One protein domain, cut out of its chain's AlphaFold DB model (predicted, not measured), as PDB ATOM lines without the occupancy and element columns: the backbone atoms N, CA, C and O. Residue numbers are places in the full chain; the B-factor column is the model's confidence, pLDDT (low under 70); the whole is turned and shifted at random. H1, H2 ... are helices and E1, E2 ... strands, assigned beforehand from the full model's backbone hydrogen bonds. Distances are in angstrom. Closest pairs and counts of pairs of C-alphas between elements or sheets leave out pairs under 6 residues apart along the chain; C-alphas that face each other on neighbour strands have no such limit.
ATOM      1  N   ASP A   7      -1.101  14.323 139.900       90.00
ATOM      2  CA  ASP A   7       0.202  14.971 139.957       90.00
ATOM      3  C   ASP A   7       0.045  16.374 140.529       90.00
ATOM      4  O   ASP A   7      -0.677  17.213 139.989       90.00
ATOM      5  N   PHE A   8       0.703  16.605 141.658       91.88
ATOM      6  CA  PHE A   8       0.698  17.845 142.405       91.88
ATOM      7  C   PHE A   8       2.110  18.419 142.480       91.88
ATOM      8  O   PHE A   8       3.078  17.704 142.749       91.88
ATOM      9  N   GLU A   9       2.197  19.735 142.314       93.62
ATOM     10  CA  GLU A   9       3.397  20.539 142.539       93.62
ATOM     11  C   GLU A   9       3.087  21.675 143.519       93.62
ATOM     12  O   GLU A   9       1.941  22.121 143.632       93.62
ATOM     13  N   ALA A  10       4.120  22.152 144.214       94.81
ATOM     14  CA  ALA A  10       4.036  23.282 145.126       94.81
ATOM     15  C   ALA A  10       4.957  24.418 144.681       94.81
ATOM     16  O   ALA A  10       6.119  24.207 144.326       94.81
ATOM     17  N   THR A  11       4.426  25.629 144.747       96.19
ATOM     18  CA  THR A  11       5.151  26.878 144.505       96.19
ATOM     19  C   THR A  11       4.728  27.903 145.542       96.19
ATOM     20  O   THR A  11       3.700  27.726 146.203       96.19
ATOM     21  N   VAL A  12       5.504  28.971 145.693       96.81
ATOM     22  CA  VAL A  12       5.156  30.062 146.605       96.81
ATOM     23  C   VAL A  12       5.113  31.410 145.908       96.81
ATOM     24  O   VAL A  12       5.744  31.612 144.879       96.81
ATOM     25  N   ALA A  13       4.390  32.360 146.480       95.44
ATOM     26  CA  ALA A  13       4.376  33.742 146.018       95.44
ATOM     27  C   ALA A  13       4.423  34.699 147.209       95.44
ATOM     28  O   ALA A  13       4.026  34.337 148.315       95.44
ATOM     29  N   LYS A  14       4.884  35.929 146.973       94.25
ATOM     30  CA  LYS A  14       4.857  37.025 147.946       94.25
ATOM     31  C   LYS A  14       4.092  38.199 147.347       94.25
ATOM     32  O   LYS A  14       4.347  38.562 146.203       94.25
ATOM     33  N   SER A  15       3.200  38.804 148.123       92.69
ATOM     34  CA  SER A  15       2.525  40.054 147.774       92.69
ATOM     35  C   SER A  15       2.403  40.921 149.019       92.69
ATOM     36  O   SER A  15       1.693  40.568 149.958       92.69
ATOM     37  N   GLY A  16       3.153  42.027 149.053       91.12
ATOM     38  CA  GLY A  16       3.285  42.865 150.244       91.12
ATOM     39  C   GLY A  16       3.739  42.056 151.465       91.12
ATOM     40  O   GLY A  16       4.791  41.410 151.438       91.12
ATOM     41  N   ASP A  17       2.901  42.083 152.499       93.12
ATOM     42  CA  ASP A  17       3.086  41.399 153.782       93.12
ATOM     43  C   ASP A  17       2.515  39.967 153.810       93.12
ATOM     44  O   ASP A  17       2.538  39.297 154.844       93.12
ATOM     45  N   ALA A  18       2.009  39.472 152.677       94.12
ATOM     46  CA  ALA A  18       1.471  38.127 152.542       94.12
ATOM     47  C   ALA A  18       2.406  37.202 151.749       94.12
ATOM     48  O   ALA A  18       3.002  37.579 150.735       94.12
ATOM     49  N   ALA A  19       2.485  35.955 152.200       95.62
ATOM     50  CA  ALA A  19       3.102  34.833 151.515       95.62
ATOM     51  C   ALA A  19       2.041  33.773 151.204       95.62
ATOM     52  O   ALA A  19       1.176  33.474 152.024       95.62
ATOM     53  N   TYR A  20       2.122  33.177 150.022       95.50
ATOM     54  CA  TYR A  20       1.148  32.214 149.528       95.50
ATOM     55  C   TYR A  20       1.836  30.895 149.224       95.50
ATOM     56  O   TYR A  20       2.863  30.881 148.550       95.50
ATOM     57  N   LEU A  21       1.248  29.788 149.669       95.62
ATOM     58  CA  LEU A  21       1.561  28.451 149.175       95.62
ATOM     59  C   LEU A  21       0.514  28.058 148.134       95.62
ATOM     60  O   LEU A  21      -0.671  27.939 148.449       95.62
ATOM     61  N   ILE A  22       0.967  27.815 146.909       94.62
ATOM     62  CA  ILE A  22       0.133  27.480 145.758       94.62
ATOM     63  C   ILE A  22       0.371  26.016 145.402       94.62
ATOM     64  O   ILE A  22       1.459  25.633 144.963       94.62
ATOM     65  N   LEU A  23      -0.665  25.197 145.582       92.62
ATOM     66  CA  LEU A  23      -0.689  23.818 145.112       92.62
ATOM     67  C   LEU A  23      -1.348  23.756 143.744       92.62
ATOM     68  O   LEU A  23      -2.522  24.104 143.595       92.62
ATOM     69  N   THR A  24      -0.618  23.245 142.762       92.19
ATOM     70  CA  THR A  24      -1.127  23.020 141.409       92.19
ATOM     71  C   THR A  24      -1.281  21.545 141.116       92.19
ATOM     72  O   THR A  24      -0.378  20.764 141.388       92.19
ATOM     73  N   CYS A  25      -2.402  21.195 140.499       90.25
ATOM     74  CA  CYS A  25      -2.598  19.926 139.822       90.25
ATOM     75  C   CYS A  25      -2.058  20.013 138.388       90.25
ATOM     76  O   CYS A  25      -2.420  20.945 137.667       90.25
ATOM     77  N   THR A  26      -1.244  19.053 137.957       85.19
ATOM     78  CA  THR A  26      -0.592  19.021 136.635       85.19
ATOM     79  C   THR A  26      -0.984  17.805 135.784       85.19
ATOM     80  O   THR A  26      -0.269  17.436 134.854       85.19
ATOM     81  N   SER A  27      -2.136  17.182 136.048       80.50
ATOM     82  CA  SER A  27      -2.604  16.017 135.284       80.50
ATOM     83  C   SER A  27      -2.958  16.352 133.825       80.50
ATOM     84  O   SER A  27      -3.623  17.349 133.536       80.50
ATOM     85  N   ASN A  28      -2.588  15.460 132.896       65.75
ATOM     86  CA  ASN A  28      -2.962  15.506 131.471       65.75
ATOM     87  C   ASN A  28      -2.664  16.851 130.778       65.75
ATOM     88  O   ASN A  28      -3.503  17.381 130.045       65.75
ATOM     89  N   SER A  29      -1.478  17.417 131.033       65.06
ATOM     90  CA  SER A  29      -0.972  18.642 130.387       65.06
ATOM     91  C   SER A  29      -1.751  19.923 130.715       65.06
ATOM     92  O   SER A  29      -1.468  20.978 130.147       65.06
ATOM     93  N   LYS A  30      -2.711  19.868 131.646       71.44
ATOM     94  CA  LYS A  30      -3.427  21.041 132.151       71.44
ATOM     95  C   LYS A  30      -2.940  21.351 133.558       71.44
ATOM     96  O   LYS A  30      -3.135  20.561 134.475       71.44
ATOM     97  N   LYS A  31      -2.328  22.524 133.727       82.44
ATOM     98  CA  LYS A  31      -2.016  23.068 135.050       82.44
ATOM     99  C   LYS A  31      -3.251  23.781 135.587       82.44
ATOM    100  O   LYS A  31      -3.760  24.690 134.940       82.44
ATOM    101  N   LYS A  32      -3.737  23.364 136.753       87.56
ATOM    102  CA  LYS A  32      -4.838  24.028 137.458       87.56
ATOM    103  C   LYS A  32      -4.458  24.249 138.914       87.56
ATOM    104  O   LYS A  32      -3.948  23.332 139.555       87.56
ATOM    105  N   VAL A  33      -4.745  25.431 139.451       89.25
ATOM    106  CA  VAL A  33      -4.597  25.682 140.885       89.25
ATOM    107  C   VAL A  33      -5.610  24.820 141.635       89.25
ATOM    108  O   VAL A  33      -6.813  24.850 141.383       89.25
ATOM    109  N   TYR A  34      -5.094  23.970 142.517       87.69
ATOM    110  CA  TYR A  34      -5.900  23.083 143.342       87.69
ATOM    111  C   TYR A  34      -6.323  23.780 144.630       87.69
ATOM    112  O   TYR A  34      -7.493  23.736 145.007       87.69
ATOM    113  N   LYS A  35      -5.362  24.407 145.314       88.94
ATOM    114  CA  LYS A  35      -5.603  25.143 146.551       88.94
ATOM    115  C   LYS A  35      -4.504  26.168 146.789       88.94
ATOM    116  O   LYS A  35      -3.344  25.917 146.467       88.94
ATOM    117  N   CYS A  36      -4.886  27.281 147.401       91.00
ATOM    118  CA  CYS A  36      -3.972  28.303 147.877       91.00
ATOM    119  C   CYS A  36      -4.088  28.435 149.399       91.00
ATOM    120  O   CYS A  36      -5.187  28.318 149.945       91.00
ATOM    121  N   PHE A  37      -2.962  28.644 150.073       92.44
ATOM    122  CA  PHE A  37      -2.911  28.927 151.505       92.44
ATOM    123  C   PHE A  37      -2.188  30.246 151.721       92.44
ATOM    124  O   PHE A  37      -1.040  30.392 151.305       92.44
ATOM    125  N   GLU A  38      -2.862  31.185 152.370       93.50
ATOM    126  CA  GLU A  38      -2.328  32.510 152.660       93.50
ATOM    127  C   GLU A  38      -1.723  32.555 154.065       93.50
ATOM    128  O   GLU A  38      -2.315  32.059 155.030       93.50
ATOM    129  N   VAL A  39      -0.552  33.177 154.165       95.56
ATOM    130  CA  VAL A  39       0.117  33.538 155.409       95.56
ATOM    131  C   VAL A  39       0.375  35.038 155.407       95.56
ATOM    132  O   VAL A  39       1.192  35.514 154.629       95.56
ATOM    133  N   VAL A  40      -0.285  35.781 156.289       95.75
ATOM    134  CA  VAL A  40      -0.086  37.233 156.429       95.75
ATOM    135  C   VAL A  40       0.830  37.493 157.613       95.75
ATOM    136  O   VAL A  40       0.540  37.012 158.706       95.75
ATOM    137  N   VAL A  41       1.907  38.249 157.415       95.81
ATOM    138  CA  VAL A  41       2.890  38.600 158.447       95.81
ATOM    139  C   VAL A  41       2.736  40.073 158.817       95.81
ATOM    140  O   VAL A  41       2.853  40.941 157.971       95.81
ATOM    141  N   SER A  42       2.528  40.372 160.094       94.62
ATOM    142  CA  SER A  42       2.432  41.733 160.625       94.62
ATOM    143  C   SER A  42       3.390  41.887 161.802       94.62
ATOM    144  O   SER A  42       3.047  41.582 162.947       94.62
ATOM    145  N   GLY A  43       4.608  42.354 161.517       93.44
ATOM    146  CA  GLY A  43       5.642  42.582 162.527       93.44
ATOM    147  C   GLY A  43       6.125  41.288 163.188       93.44
ATOM    148  O   GLY A  43       6.864  40.510 162.586       93.44
ATOM    149  N   ASP A  44       5.744  41.091 164.446       94.69
ATOM    150  CA  ASP A  44       6.039  39.926 165.291       94.69
ATOM    151  C   ASP A  44       4.926  38.862 165.260       94.69
ATOM    152  O   ASP A  44       5.039  37.805 165.884       94.69
ATOM    153  N   SER A  45       3.851  39.120 164.515       95.19
ATOM    154  CA  SER A  45       2.703  38.231 164.389       95.19
ATOM    155  C   SER A  45       2.511  37.733 162.961       95.19
ATOM    156  O   SER A  45       2.877  38.401 161.996       95.19
ATOM    157  N   LEU A  46       1.933  36.545 162.804       95.25
ATOM    158  CA  LEU A  46       1.439  36.074 161.515       95.25
ATOM    159  C   LEU A  46       0.101  35.349 161.667       95.25
ATOM    160  O   LEU A  46      -0.217  34.821 162.735       95.25
ATOM    161  N   SER A  47      -0.675  35.290 160.591       94.50
ATOM    162  CA  SER A  47      -1.921  34.527 160.505       94.50
ATOM    163  C   SER A  47      -1.909  33.603 159.294       94.50
ATOM    164  O   SER A  47      -1.279  33.916 158.291       94.50
ATOM    165  N   VAL A  48      -2.583  32.458 159.393       93.06
ATOM    166  CA  VAL A  48      -2.672  31.450 158.329       93.06
ATOM    167  C   VAL A  48      -4.140  31.207 157.999       93.06
ATOM    168  O   VAL A  48      -4.866  30.648 158.830       93.06
ATOM    169  N   GLY A  49      -4.581  31.650 156.818       84.12
ATOM    170  CA  GLY A  49      -5.936  31.440 156.281       84.12
ATOM    171  C   GLY A  49      -7.096  31.836 157.212       84.12
ATOM    172  O   GLY A  49      -8.182  31.269 157.127       84.12
ATOM    173  N   GLY A  50      -6.869  32.728 158.187       81.56
ATOM    174  CA  GLY A  50      -7.853  33.044 159.235       81.56
ATOM    175  C   GLY A  50      -8.219  31.861 160.155       81.56
ATOM    176  O   GLY A  50      -9.267  31.865 160.806       81.56
ATOM    177  N   VAL A  51      -7.397  30.805 160.195       86.19
ATOM    178  CA  VAL A  51      -7.602  29.608 161.034       86.19
ATOM    179  C   VAL A  51      -6.654  29.577 162.224       86.19
ATOM    180  O   VAL A  51      -7.035  29.108 163.301       86.19
ATOM    181  N   ALA A  52      -5.430  30.060 162.031       90.75
ATOM    182  CA  ALA A  52      -4.395  30.075 163.049       90.75
ATOM    183  C   ALA A  52      -3.675  31.423 163.077       90.75
ATOM    184  O   ALA A  52      -3.475  32.044 162.035       90.75
ATOM    185  N   SER A  53      -3.254  31.845 164.264       94.00
ATOM    186  CA  SER A  53      -2.389  33.003 164.473       94.00
ATOM    187  C   SER A  53      -1.201  32.629 165.348       94.00
ATOM    188  O   SER A  53      -1.311  31.801 166.256       94.00
ATOM    189  N   LEU A  54      -0.054  33.227 165.052       94.00
ATOM    190  CA  LEU A  54       1.176  33.090 165.816       94.00
ATOM    191  C   LEU A  54       1.701  34.463 166.197       94.00
ATOM    192  O   LEU A  54       1.667  35.380 165.382       94.00
ATOM    193  N   THR A  55       2.241  34.572 167.402       95.56
ATOM    194  CA  THR A  55       2.962  35.759 167.868       95.56
ATOM    195  C   THR A  55       4.301  35.335 168.451       95.56
ATOM    196  O   THR A  55       4.360  34.395 169.252       95.56
ATOM    197  N   PHE A  56       5.358  36.024 168.042       93.12
ATOM    198  CA  PHE A  56       6.727  35.886 168.526       93.12
ATOM    199  C   PHE A  56       7.116  37.106 169.362       93.12
ATOM    200  O   PHE A  56       6.413  38.105 169.375       93.12
ATOM    201  N   ILE A  57       8.241  37.019 170.074       88.75
ATOM    202  CA  ILE A  57       8.808  38.173 170.794       88.75
ATOM    203  C   ILE A  57       9.507  39.134 169.826       88.75
ATOM    204  O   ILE A  57       9.527  40.341 170.047       88.75
ATOM    205  N   ASP A  58      10.062  38.596 168.741       88.25
ATOM    206  CA  ASP A  58      10.808  39.365 167.751       88.25
ATOM    207  C   ASP A  58      10.118  39.309 166.398       88.25
ATOM    208  O   ASP A  58       9.387  38.359 166.093       88.25
ATOM    209  N   LYS A  59      10.465  40.281 165.553       92.31
ATOM    210  CA  LYS A  59      10.010  40.372 164.168       92.31
ATOM    211  C   LYS A  59      10.172  39.039 163.429       92.31
ATOM    212  O   LYS A  59      11.184  38.341 163.554       92.31
ATOM    213  N   ILE A  60       9.158  38.697 162.646       94.81
ATOM    214  CA  ILE A  60       9.155  37.510 161.798       94.81
ATOM    215  C   ILE A  60       9.916  37.814 160.511       94.81
ATOM    216  O   ILE A  60       9.688  38.830 159.852       94.81
ATOM    217  N   ASP A  61      10.818  36.906 160.153       94.50
ATOM    218  CA  ASP A  61      11.542  36.956 158.890       94.50
ATOM    219  C   ASP A  61      10.697  36.313 157.781       94.50
ATOM    220  O   ASP A  61      10.413  35.111 157.804       94.50
ATOM    221  N   MET A  62      10.289  37.133 156.810       95.56
ATOM    222  CA  MET A  62       9.479  36.709 155.668       95.56
ATOM    223  C   MET A  62      10.199  35.677 154.791       95.56
ATOM    224  O   MET A  62       9.546  34.797 154.227       95.56
ATOM    225  N   ASP A  63      11.525  35.732 154.690       95.38
ATOM    226  CA  ASP A  63      12.270  34.792 153.852       95.38
ATOM    227  C   ASP A  63      12.219  33.389 154.457       95.38
ATOM    228  O   ASP A  63      12.009  32.406 153.743       95.38
ATOM    229  N   ILE A  64      12.294  33.287 155.788       94.94
ATOM    230  CA  ILE A  64      12.098  32.013 156.488       94.94
ATOM    231  C   ILE A  64      10.672  31.503 156.263       94.94
ATOM    232  O   ILE A  64      10.497  30.323 155.971       94.94
ATOM    233  N   VAL A  65       9.658  32.376 156.325       96.38
ATOM    234  CA  VAL A  65       8.262  31.991 156.044       96.38
ATOM    235  C   VAL A  65       8.122  31.411 154.633       96.38
ATOM    236  O   VAL A  65       7.534  30.340 154.478       96.38
ATOM    237  N   LEU A  66       8.699  32.048 153.610       97.06
ATOM    238  CA  LEU A  66       8.652  31.558 152.227       97.06
ATOM    239  C   LEU A  66       9.343  30.198 152.065       97.06
ATOM    240  O   LEU A  66       8.762  29.284 151.474       97.06
ATOM    241  N   LYS A  67      10.543  30.027 152.633       96.75
ATOM    242  CA  LYS A  67      11.268  28.746 152.583       96.75
ATOM    243  C   LYS A  67      10.538  27.640 153.353       96.75
ATOM    244  O   LYS A  67      10.531  26.478 152.937       96.75
ATOM    245  N   SER A  68       9.879  27.991 154.458       95.69
ATOM    246  CA  SER A  68       9.015  27.079 155.209       95.69
ATOM    247  C   SER A  68       7.795  26.646 154.405       95.69
ATOM    248  O   SER A  68       7.468  25.460 154.375       95.69
ATOM    249  N   LEU A  69       7.122  27.587 153.741       96.62
ATOM    250  CA  LEU A  69       5.973  27.284 152.893       96.62
ATOM    251  C   LEU A  69       6.362  26.391 151.720       96.62
ATOM    252  O   LEU A  69       5.633  25.442 151.435       96.62
ATOM    253  N   GLN A  70       7.517  26.628 151.094       96.75
ATOM    254  CA  GLN A  70       8.011  25.759 150.029       96.75
ATOM    255  C   GLN A  70       8.244  24.332 150.532       96.75
ATOM    256  O   GLN A  70       7.721  23.387 149.938       96.75
ATOM    257  N   ALA A  71       8.972  24.175 151.643       95.00
ATOM    258  CA  ALA A  71       9.265  22.861 152.208       95.00
ATOM    259  C   ALA A  71       7.984  22.100 152.577       95.00
ATOM    260  O   ALA A  71       7.794  20.935 152.213       95.00
ATOM    261  N   PHE A  72       7.054  22.779 153.253       94.31
ATOM    262  CA  PHE A  72       5.753  22.210 153.584       94.31
ATOM    263  C   PHE A  72       4.952  21.842 152.328       94.31
ATOM    264  O   PHE A  72       4.346  20.771 152.264       94.31
ATOM    265  N   GLY A  73       4.964  22.714 151.320       94.56
ATOM    266  CA  GLY A  73       4.299  22.517 150.040       94.56
ATOM    267  C   GLY A  73       4.792  21.274 149.309       94.56
ATOM    268  O   GLY A  73       3.976  20.446 148.909       94.56
ATOM    269  N   ASN A  74       6.109  21.107 149.189       94.25
ATOM    270  CA  ASN A  74       6.730  19.937 148.564       94.25
ATOM    271  C   ASN A  74       6.333  18.640 149.279       94.25
ATOM    272  O   ASN A  74       5.947  17.656 148.641       94.25
ATOM    273  N   TRP A  75       6.363  18.649 150.614       92.12
ATOM    274  CA  TRP A  75       5.907  17.518 151.421       92.12
ATOM    275  C   TRP A  75       4.429  17.194 151.187       92.12
ATOM    276  O   TRP A  75       4.068  16.032 150.979       92.12
ATOM    277  N   LEU A  76       3.569  18.213 151.180       91.19
ATOM    278  CA  LEU A  76       2.138  18.037 150.967       91.19
ATOM    279  C   LEU A  76       1.844  17.520 149.553       91.19
ATOM    280  O   LEU A  76       1.072  16.575 149.406       91.19
ATOM    281  N   ALA A  77       2.499  18.073 148.530       90.81
ATOM    282  CA  ALA A  77       2.394  17.622 147.146       90.81
ATOM    283  C   ALA A  77       2.791  16.146 147.006       90.81
ATOM    284  O   ALA A  77       2.024  15.351 146.464       90.81
ATOM    285  N   LYS A  78       3.920  15.737 147.603       91.12
ATOM    286  CA  LYS A  78       4.342  14.330 147.636       91.12
ATOM    287  C   LYS A  78       3.276  13.428 148.261       91.12
ATOM    288  O   LYS A  78       2.939  12.389 147.699       91.12
ATOM    289  N   ARG A  79       2.700  13.822 149.401       88.31
ATOM    290  CA  ARG A  79       1.642  13.032 150.057       88.31
ATOM    291  C   ARG A  79       0.366  12.945 149.226       88.31
ATOM    292  O   ARG A  79      -0.281  11.899 149.233       88.31
ATOM    293  N   LEU A  80      -0.001  14.015 148.526       88.31
ATOM    294  CA  LEU A  80      -1.143  14.015 147.613       88.31
ATOM    295  C   LEU A  80      -0.910  13.063 146.431       88.31
ATOM    296  O   LEU A  80      -1.800  12.265 146.139       88.31
ATOM    297  N   ASN A  81       0.293  13.066 145.847       89.00
ATOM    298  CA  ASN A  81       0.698  12.139 144.777       89.00
ATOM    299  C   ASN A  81       0.671  10.672 145.243       89.00
ATOM    300  O   ASN A  81       0.257   9.785 144.504       89.00
ATOM    301  N   GLU A  82       1.029  10.403 146.503       88.44
ATOM    302  CA  GLU A  82       0.924   9.072 147.129       88.44
ATOM    303  C   GLU A  82      -0.527   8.670 147.492       88.44
ATOM    304  O   GLU A  82      -0.752   7.624 148.104       88.44
ATOM    305  N   GLY A  83      -1.528   9.506 147.189       82.75
ATOM    306  CA  GLY A  83      -2.931   9.268 147.545       82.75
ATOM    307  C   GLY A  83      -3.237   9.428 149.040       82.75
ATOM    308  O   GLY A  83      -4.334   9.097 149.497       82.75
ATOM    309  N   ARG A  84      -2.300   9.963 149.830       76.12
ATOM    310  CA  ARG A  84      -2.418  10.150 151.284       76.12
ATOM    311  C   ARG A  84      -3.036  11.510 151.601       76.12
ATOM    312  O   ARG A  84      -2.387  12.395 152.154       76.12
ATOM    313  N   SER A  85      -4.320  11.664 151.273       61.25
ATOM    314  CA  SER A  85      -5.067  12.922 151.415       61.25
ATOM    315  C   SER A  85      -6.121  12.869 152.530       61.25
ATOM    316  O   SER A  85      -7.319  12.746 152.300       61.25
ATOM    317  N   ARG A  86      -5.692  13.000 153.789       53.59
ATOM    318  CA  ARG A  86      -6.600  13.392 154.882       53.59
ATOM    319  C   ARG A  86      -5.882  14.314 155.840       53.59
ATOM    320  O   ARG A  86      -5.300  13.875 156.825       53.59
ATOM    321  N   VAL A  87      -5.943  15.605 155.549       54.59
ATOM    322  CA  VAL A  87      -5.487  16.620 156.487       54.59
ATOM    323  C   VAL A  87      -6.576  17.684 156.554       54.59
ATOM    324  O   VAL A  87      -6.558  18.667 155.831       54.59
ATOM    325  N   GLY A  88      -7.573  17.475 157.416       63.56
ATOM    326  CA  GLY A  88      -8.615  18.480 157.689       63.56
ATOM    327  C   GLY A  88      -8.084  19.748 158.377       63.56
ATOM    328  O   GLY A  88      -8.853  20.656 158.655       63.56
ATOM    329  N   TYR A  89      -6.775  19.803 158.650       80.44
ATOM    330  CA  TYR A  89      -6.108  20.808 159.477       80.44
ATOM    331  C   TYR A  89      -4.825  21.341 158.814       80.44
ATOM    332  O   TYR A  89      -3.843  21.603 159.503       80.44
ATOM    333  N   ILE A  90      -4.791  21.454 157.475       88.25
ATOM    334  CA  ILE A  90      -3.571  21.864 156.744       88.25
ATOM    335  C   ILE A  90      -3.077  23.231 157.217       88.25
ATOM    336  O   ILE A  90      -1.888  23.376 157.460       88.25
ATOM    337  N   GLU A  91      -3.963  24.205 157.416       89.69
ATOM    338  CA  GLU A  91      -3.578  25.549 157.878       89.69
ATOM    339  C   GLU A  91      -2.989  25.524 159.293       89.69
ATOM    340  O   GLU A  91      -1.988  26.184 159.556       89.69
ATOM    341  N   GLU A  92      -3.524  24.688 160.192       89.88
ATOM    342  CA  GLU A  92      -2.911  24.481 161.509       89.88
ATOM    343  C   GLU A  92      -1.537  23.802 161.398       89.88
ATOM    344  O   GLU A  92      -0.635  24.095 162.183       89.88
ATOM    345  N   MET A  93      -1.355  22.889 160.440       90.06
ATOM    346  CA  MET A  93      -0.058  22.255 160.193       90.06
ATOM    347  C   MET A  93       0.952  23.232 159.595       90.06
ATOM    348  O   MET A  93       2.099  23.229 160.035       90.06
ATOM    349  N   ILE A  94       0.531  24.094 158.664       92.94
ATOM    350  CA  ILE A  94       1.342  25.195 158.132       92.94
ATOM    351  C   ILE A  94       1.778  26.097 159.284       92.94
ATOM    352  O   ILE A  94       2.971  26.328 159.452       92.94
ATOM    353  N   ALA A  95       0.838  26.529 160.127       92.94
ATOM    354  CA  ALA A  95       1.113  27.377 161.282       92.94
ATOM    355  C   ALA A  95       2.168  26.755 162.213       92.94
ATOM    356  O   ALA A  95       3.171  27.387 162.538       92.94
ATOM    357  N   LYS A  96       1.996  25.482 162.590       92.31
ATOM    358  CA  LYS A  96       2.978  24.749 163.406       92.31
ATOM    359  C   LYS A  96       4.331  24.607 162.703       92.31
ATOM    360  O   LYS A  96       5.364  24.657 163.365       92.31
ATOM    361  N   PHE A  97       4.331  24.418 161.384       92.44
ATOM    362  CA  PHE A  97       5.546  24.253 160.596       92.44
ATOM    363  C   PHE A  97       6.361  25.523 160.476       92.44
ATOM    364  O   PHE A  97       7.540  25.519 160.822       92.44
ATOM    365  N   VAL A  98       5.715  26.621 160.107       93.88
ATOM    366  CA  VAL A  98       6.336  27.942 160.092       93.88
ATOM    367  C   VAL A  98       6.878  28.283 161.482       93.88
ATOM    368  O   VAL A  98       8.022  28.720 161.596       93.88
ATOM    369  N   ALA A  99       6.125  27.986 162.551       94.12
ATOM    370  CA  ALA A  99       6.581  28.239 163.917       94.12
ATOM    371  C   ALA A  99       7.888  27.521 164.259       94.12
ATOM    372  O   ALA A  99       8.827  28.106 164.799       94.12
ATOM    373  N   TYR A 100       7.938  26.229 163.937       93.69
ATOM    374  CA  TYR A 100       9.105  25.403 164.182       93.69
ATOM    375  C   TYR A 100      10.307  25.865 163.360       93.69
ATOM    376  O   TYR A 100      11.393  25.994 163.919       93.69
ATOM    377  N   SER A 101      10.125  26.148 162.067       93.12
ATOM    378  CA  SER A 101      11.201  26.635 161.201       93.12
ATOM    379  C   SER A 101      11.779  27.959 161.689       93.12
ATOM    380  O   SER A 101      12.992  28.060 161.830       93.12
ATOM    381  N   LEU A 102      10.929  28.934 162.035       93.44
ATOM    382  CA  LEU A 102      11.372  30.211 162.603       93.44
ATOM    383  C   LEU A 102      12.207  29.995 163.870       93.44
ATOM    384  O   LEU A 102      13.292  30.554 164.011       93.44
ATOM    385  N   CYS A 103      11.746  29.135 164.779       92.56
ATOM    386  CA  CYS A 103      12.493  28.826 165.997       92.56
ATOM    387  C   CYS A 103      13.765  28.002 165.762       92.56
ATOM    388  O   CYS A 103      14.703  28.082 166.559       92.56
ATOM    389  N   LYS A 104      13.810  27.211 164.689       91.69
ATOM    390  CA  LYS A 104      14.985  26.435 164.298       91.69
ATOM    391  C   LYS A 104      16.089  27.317 163.742       91.69
ATOM    392  O   LYS A 104      17.222  27.178 164.191       91.69
ATOM    393  N   GLU A 105      15.761  28.234 162.842       90.50
ATOM    394  CA  GLU A 105      16.736  29.176 162.279       90.50
ATOM    395  C   GLU A 105      17.320  30.106 163.355       90.50
ATOM    396  O   GLU A 105      18.480  30.496 163.287       90.50
ATOM    397  N   ARG A 106      16.567  30.370 164.432       87.44
ATOM    398  CA  ARG A 106      17.057  31.093 165.622       87.44
ATOM    399  C   ARG A 106      18.001  30.271 166.522       87.44
ATOM    400  O   ARG A 106      18.489  30.786 167.525       87.44
ATOM    401  N   GLY A 107      18.225  28.986 166.241       85.56
ATOM    402  CA  GLY A 107      19.176  28.126 166.963       85.56
ATOM    403  C   GLY A 107      18.741  27.639 168.355       85.56
ATOM    404  O   GLY A 107      19.454  26.848 168.970       85.56
ATOM    405  N   ARG A 108      17.568  28.049 168.862       87.62
ATOM    406  CA  ARG A 108      17.037  27.667 170.189       87.62
ATOM    407  C   ARG A 108      15.570  27.248 170.109       87.62
ATOM    408  O   ARG A 108      14.682  27.918 170.631       87.62
ATOM    409  N   ILE A 109      15.318  26.112 169.451       90.88
ATOM    410  CA  ILE A 109      13.965  25.653 169.086       90.88
ATOM    411  C   ILE A 109      12.999  25.664 170.277       90.88
ATOM    412  O   ILE A 109      11.938  26.276 170.209       90.88
ATOM    413  N   VAL A 110      13.341  24.980 171.373       92.50
ATOM    414  CA  VAL A 110      12.414  24.783 172.502       92.50
ATOM    415  C   VAL A 110      12.151  26.084 173.260       92.50
ATOM    416  O   VAL A 110      11.011  26.349 173.631       92.50
ATOM    417  N   GLU A 111      13.186  26.888 173.499       93.88
ATOM    418  CA  GLU A 111      13.053  28.166 174.207       93.88
ATOM    419  C   GLU A 111      12.228  29.159 173.389       93.88
ATOM    420  O   GLU A 111      11.272  29.728 173.911       93.88
ATOM    421  N   CYS A 112      12.510  29.267 172.088       93.12
ATOM    422  CA  CYS A 112      11.724  30.084 171.172       93.12
ATOM    423  C   CYS A 112      10.261  29.618 171.100       93.12
ATOM    424  O   CYS A 112       9.347  30.432 171.210       93.12
ATOM    425  N   LEU A 113       9.998  28.309 170.997       94.19
ATOM    426  CA  LEU A 113       8.623  27.804 170.935       94.19
ATOM    427  C   LEU A 113       7.840  28.043 172.233       94.19
ATOM    428  O   LEU A 113       6.629  28.221 172.173       94.19
ATOM    429  N   LYS A 114       8.498  28.048 173.401       94.00
ATOM    430  CA  LYS A 114       7.855  28.398 174.683       94.00
ATOM    431  C   LYS A 114       7.416  29.862 174.739       94.00
ATOM    432  O   LYS A 114       6.470  30.172 175.456       94.00
ATOM    433  N   GLN A 115       8.121  30.730 174.024       92.75
ATOM    434  CA  GLN A 115       7.835  32.159 173.920       92.75
ATOM    435  C   GLN A 115       6.830  32.473 172.803       92.75
ATOM    436  O   GLN A 115       6.141  33.486 172.856       92.75
ATOM    437  N   CYS A 116       6.717  31.587 171.814       91.75
ATOM    438  CA  CYS A 116       5.734  31.676 170.747       91.75
ATOM    439  C   CYS A 116       4.320  31.360 171.259       91.75
ATOM    440  O   CYS A 116       4.072  30.313 171.865       91.75
ATOM    441  N   LYS A 117       3.352  32.218 170.926       94.50
ATOM    442  CA  LYS A 117       1.928  31.983 171.189       94.50
ATOM    443  C   LYS A 117       1.226  31.574 169.896       94.50
ATOM    444  O   LYS A 117       1.003  32.417 169.039       94.50
ATOM    445  N   LEU A 118       0.867  30.295 169.766       93.50
ATOM    446  CA  LEU A 118       0.044  29.777 168.665       93.50
ATOM    447  C   LEU A 118      -1.403  29.603 169.139       93.50
ATOM    448  O   LEU A 118      -1.653  28.910 170.126       93.50
ATOM    449  N   VAL A 119      -2.355  30.188 168.420       93.88
ATOM    450  CA  VAL A 119      -3.796  30.051 168.676       93.88
ATOM    451  C   VAL A 119      -4.477  29.569 167.401       93.88
ATOM    452  O   VAL A 119      -4.193  30.077 166.321       93.88
ATOM    453  N   THR A 120      -5.370  28.587 167.508       91.69
ATOM    454  CA  THR A 120      -6.252  28.180 166.402       91.69
ATOM    455  C   THR A 120      -7.711  28.377 166.786       91.69
ATOM    456  O   THR A 120      -8.023  28.751 167.918       91.69
ATOM    457  N   ARG A 121      -8.636  28.066 165.874       86.56
ATOM    458  CA  ARG A 121     -10.082  28.050 166.163       86.56
ATOM    459  C   ARG A 121     -10.466  27.180 167.365       86.56
ATOM    460  O   ARG A 121     -11.506  27.406 167.970       86.56
ATOM    461  N   LYS A 122      -9.643  26.182 167.707       86.75
ATOM    462  CA  LYS A 122      -9.857  25.291 168.858       86.75
ATOM    463  C   LYS A 122      -9.250  25.820 170.161       86.75
ATOM    464  O   LYS A 122      -9.412  25.185 171.197       86.75
ATOM    465  N   GLY A 123      -8.556  26.955 170.113       91.19
ATOM    466  CA  GLY A 123      -7.888  27.571 171.252       91.19
ATOM    467  C   GLY A 123      -6.358  27.542 171.156       91.19
ATOM    468  O   GLY A 123      -5.790  27.266 170.095       91.19
ATOM    469  N   PRO A 124      -5.664  27.884 172.256       93.06
ATOM    470  CA  PRO A 124      -4.209  27.953 172.289       93.06
ATOM    471  C   PRO A 124      -3.567  26.567 172.141       93.06
ATOM    472  O   PRO A 124      -3.990  25.593 172.763       93.06
ATOM    473  N   ILE A 125      -2.496  26.490 171.350       91.75
ATOM    474  CA  ILE A 125      -1.694  25.281 171.156       91.75
ATOM    475  C   ILE A 125      -0.378  25.424 171.913       91.75
ATOM    476  O   ILE A 125       0.418  26.325 171.655       91.75
ATOM    477  N   GLY A 126      -0.118  24.491 172.829       92.19
ATOM    478  CA  GLY A 126       1.135  24.457 173.574       92.19
ATOM    479  C   GLY A 126       2.342  24.108 172.696       92.19
ATOM    480  O   GLY A 126       2.254  23.279 171.789       92.19
ATOM    481  N   TRP A 127       3.506  24.663 173.042       93.06
ATOM    482  CA  TRP A 127       4.780  24.440 172.342       93.06
ATOM    483  C   TRP A 127       5.128  22.954 172.141       93.06
ATOM    484  O   TRP A 127       5.686  22.577 171.111       93.06
ATOM    485  N   LYS A 128       4.750  22.084 173.094       92.75
ATOM    486  CA  LYS A 128       4.960  20.629 173.001       92.75
ATOM    487  C   LYS A 128       4.239  20.023 171.800       92.75
ATOM    488  O   LYS A 128       4.812  19.168 171.139       92.75
ATOM    489  N   ALA A 129       3.020  20.470 171.500       88.38
ATOM    490  CA  ALA A 129       2.243  19.958 170.374       88.38
ATOM    491  C   ALA A 129       2.845  20.385 169.028       88.38
ATOM    492  O   ALA A 129       2.802  19.616 168.069       88.38
ATOM    493  N   VAL A 130       3.441  21.582 168.964       89.25
ATOM    494  CA  VAL A 130       4.233  22.022 167.805       89.25
ATOM    495  C   VAL A 130       5.445  21.108 167.650       89.25
ATOM    496  O   VAL A 130       5.607  20.470 166.617       89.25
ATOM    497  N   TYR A 131       6.248  20.969 168.705       89.00
ATOM    498  CA  TYR A 131       7.481  20.182 168.694       89.00
ATOM    499  C   TYR A 131       7.252  18.691 168.382       89.00
ATOM    500  O   TYR A 131       7.973  18.100 167.580       89.00
ATOM    501  N   GLN A 132       6.223  18.076 168.971       85.25
ATOM    502  CA  GLN A 132       5.891  16.663 168.762       85.25
ATOM    503  C   GLN A 132       5.501  16.347 167.318       85.25
ATOM    504  O   GLN A 132       5.788  15.244 166.860       85.25
ATOM    505  N   MET A 133       4.901  17.294 166.588       82.81
ATOM    506  CA  MET A 133       4.625  17.117 165.159       82.81
ATOM    507  C   MET A 133       5.919  16.820 164.382       82.81
ATOM    508  O   MET A 133       5.938  15.945 163.528       82.81
ATOM    509  N   PHE A 134       7.033  17.459 164.747       78.25
ATOM    510  CA  PHE A 134       8.330  17.273 164.084       78.25
ATOM    511  C   PHE A 134       9.080  16.026 164.526       78.25
ATOM    512  O   PHE A 134       9.758  15.387 163.723       78.25
ATOM    513  N   VAL A 135       8.982  15.678 165.807       77.81
ATOM    514  CA  VAL A 135       9.670  14.496 166.340       77.81
ATOM    515  C   VAL A 135       8.986  13.207 165.885       77.81
ATOM    516  O   VAL A 135       9.666  12.230 165.581       77.81
ATOM    517  N   ASN A 136       7.653  13.205 165.800       73.00
ATOM    518  CA  ASN A 136       6.882  11.988 165.546       73.00
ATOM    519  C   ASN A 136       6.595  11.746 164.059       73.00
ATOM    520  O   ASN A 136       6.356  10.605 163.661       73.00
ATOM    521  N   THR A 137       6.617  12.783 163.218       69.00
ATOM    522  CA  THR A 137       6.364  12.636 161.781       69.00
ATOM    523  C   THR A 137       7.679  12.391 161.043       69.00
ATOM    524  O   THR A 137       8.404  13.320 160.696       69.00
ATOM    525  N   LYS A 138       7.991  11.107 160.798       69.75
ATOM    526  CA  LYS A 138       9.226  10.666 160.116       69.75
ATOM    527  C   LYS A 138       9.423  11.304 158.739       69.75
ATOM    528  O   LYS A 138      10.560  11.465 158.309       69.75
ATOM    529  N   ASP A 139       8.330  11.630 158.062       75.81
ATOM    530  CA  ASP A 139       8.300  12.153 156.701       75.81
ATOM    531  C   ASP A 139       8.179  13.680 156.618       75.81
ATOM    532  O   ASP A 139       8.240  14.211 155.514       75.81
ATOM    533  N   MET A 140       8.021  14.397 157.739       79.44
ATOM    534  CA  MET A 140       7.905  15.856 157.705       79.44
ATOM    535  C   MET A 140       9.268  16.496 157.403       79.44
ATOM    536  O   MET A 140      10.282  16.042 157.949       79.44
ATOM    537  N   PRO A 141       9.327  17.545 156.562       80.94
ATOM    538  CA  PRO A 141      10.587  18.189 156.239       80.94
ATOM    539  C   PRO A 141      11.227  18.748 157.506       80.94
ATOM    540  O   PRO A 141      10.592  19.414 158.320       80.94
ATOM    541  N   LYS A 142      12.509  18.443 157.695       79.56
ATOM    542  CA  LYS A 142      13.275  18.920 158.855       79.56
ATOM    543  C   LYS A 142      14.062  20.182 158.548       79.56
ATOM    544  O   LYS A 142      14.648  20.755 159.462       79.56
ATOM    545  N   GLN A 143      14.131  20.581 157.287       81.44
ATOM    546  CA  GLN A 143      14.845  21.754 156.807       81.44
ATOM    547  C   GLN A 143      13.894  22.589 155.956       81.44
ATOM    548  O   GLN A 143      12.921  22.064 155.412       81.44
TER     549      GLN A 143
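This is residues 7 to 143 of the 168 residues of an uncharacterized protein of Ignicoccus hospitalis (strain KIN4/I / DSM 18386 / JCM 14125) (UniProt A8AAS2). One twisted wall of seven antiparallel strands has helices H1 and H2 packed over one face, while no named helix covers the other. H1 covers E1 and E2, H2 covers the short strands E4 and E5, and H3 and H4 pack on H2 without being on the sheet. The printed part has 137 residues, in the order E1 E2 E3 E4 E5 H1 H2 H3 E6 E7 H4; the sheet's order is E1 - E2 - E3 - E4 - E5 - E6 - E7. The class is mixed, helices and strands, in two layers, helices on one face of a sheet. It is compact, with a radius of gyration of the C-alphas of 14.6 A and spans of 47 by 35 by 28 A.

E1, residues 8 to 15, E2, residues 18 to 25, E3, residues 32 to 42, E4, residues 45 to 48, and E5, residues 52 to 55, form a meander, each strand the antiparallel neighbour of the one before. E6, residues 117 to 120, is the antiparallel neighbour of E5, and E7, residues 123 to 125, is an edge strand, as is E1. Within hydrogen-bond range are N 11 and O 22 at 3.0 A for E1 and E2, N 21 and O 37 at 2.9 A for E2 and E3, N 40 and O 47 at 2.9 A for E3 and E4, N 46 and O 54 at 2.8 A for E4 and E5, N 53 and O 119 at 2.9 A for E5 and E6, and N 125 and O 118 at 2.8 A for E6 and E7. E3 bends by 54 degrees at residue 35. H1, residues 62 to 81, runs along the strands over E1 and E2 at a height over the sheet of 7.8 A; its closest C-alphas to E1 are those of Gly 73 and Ala 10, 5.0 A. H2, residues 90 to 105, is on the same face, along the strands over E4 and E5 at a height of 8.6 A. H2 is the hub. With residues 64 to 72 alone H1 touches H2, closest at the C-alphas of Ser 68 and Val 98, 5.6 A, at a steep tilt of 48 degrees, opposite ways. H4, residues 127 to 136, touches H2 about perpendicular, at 87 degrees, closest at the C-alphas of Lys 96 and Val 130, 5.3 A. H3, residues 109 to 115, touches H2 at the C-alphas of Cys 103 and Ile 109, 4.7 A, and touches H4 at the C-alphas of Leu 113 and Trp 127, 5.3 A. In H1, H2 and H3 every O i to N i+4 pair is within hydrogen-bond range; in H4, 5 of 6 are.

E1 begins at C-alpha 8 (0.698, 17.845, 142.405), and H4 ends at C-alpha 136 (6.882, 11.988, 165.546). E3 measures 30.1 A from first to last C-alpha, H1 28.3 A, E1 22.9 A, E2 22.6 A and H2 22.3 A.

The C-alphas farthest apart, those of Asn 28 and Glu 111, are 47.4 A apart. The printed part has no cut and no long link. Its mean pLDDT is 89.0; residues 28 to 29, 85 to 88 and 137 to 138 are under 70.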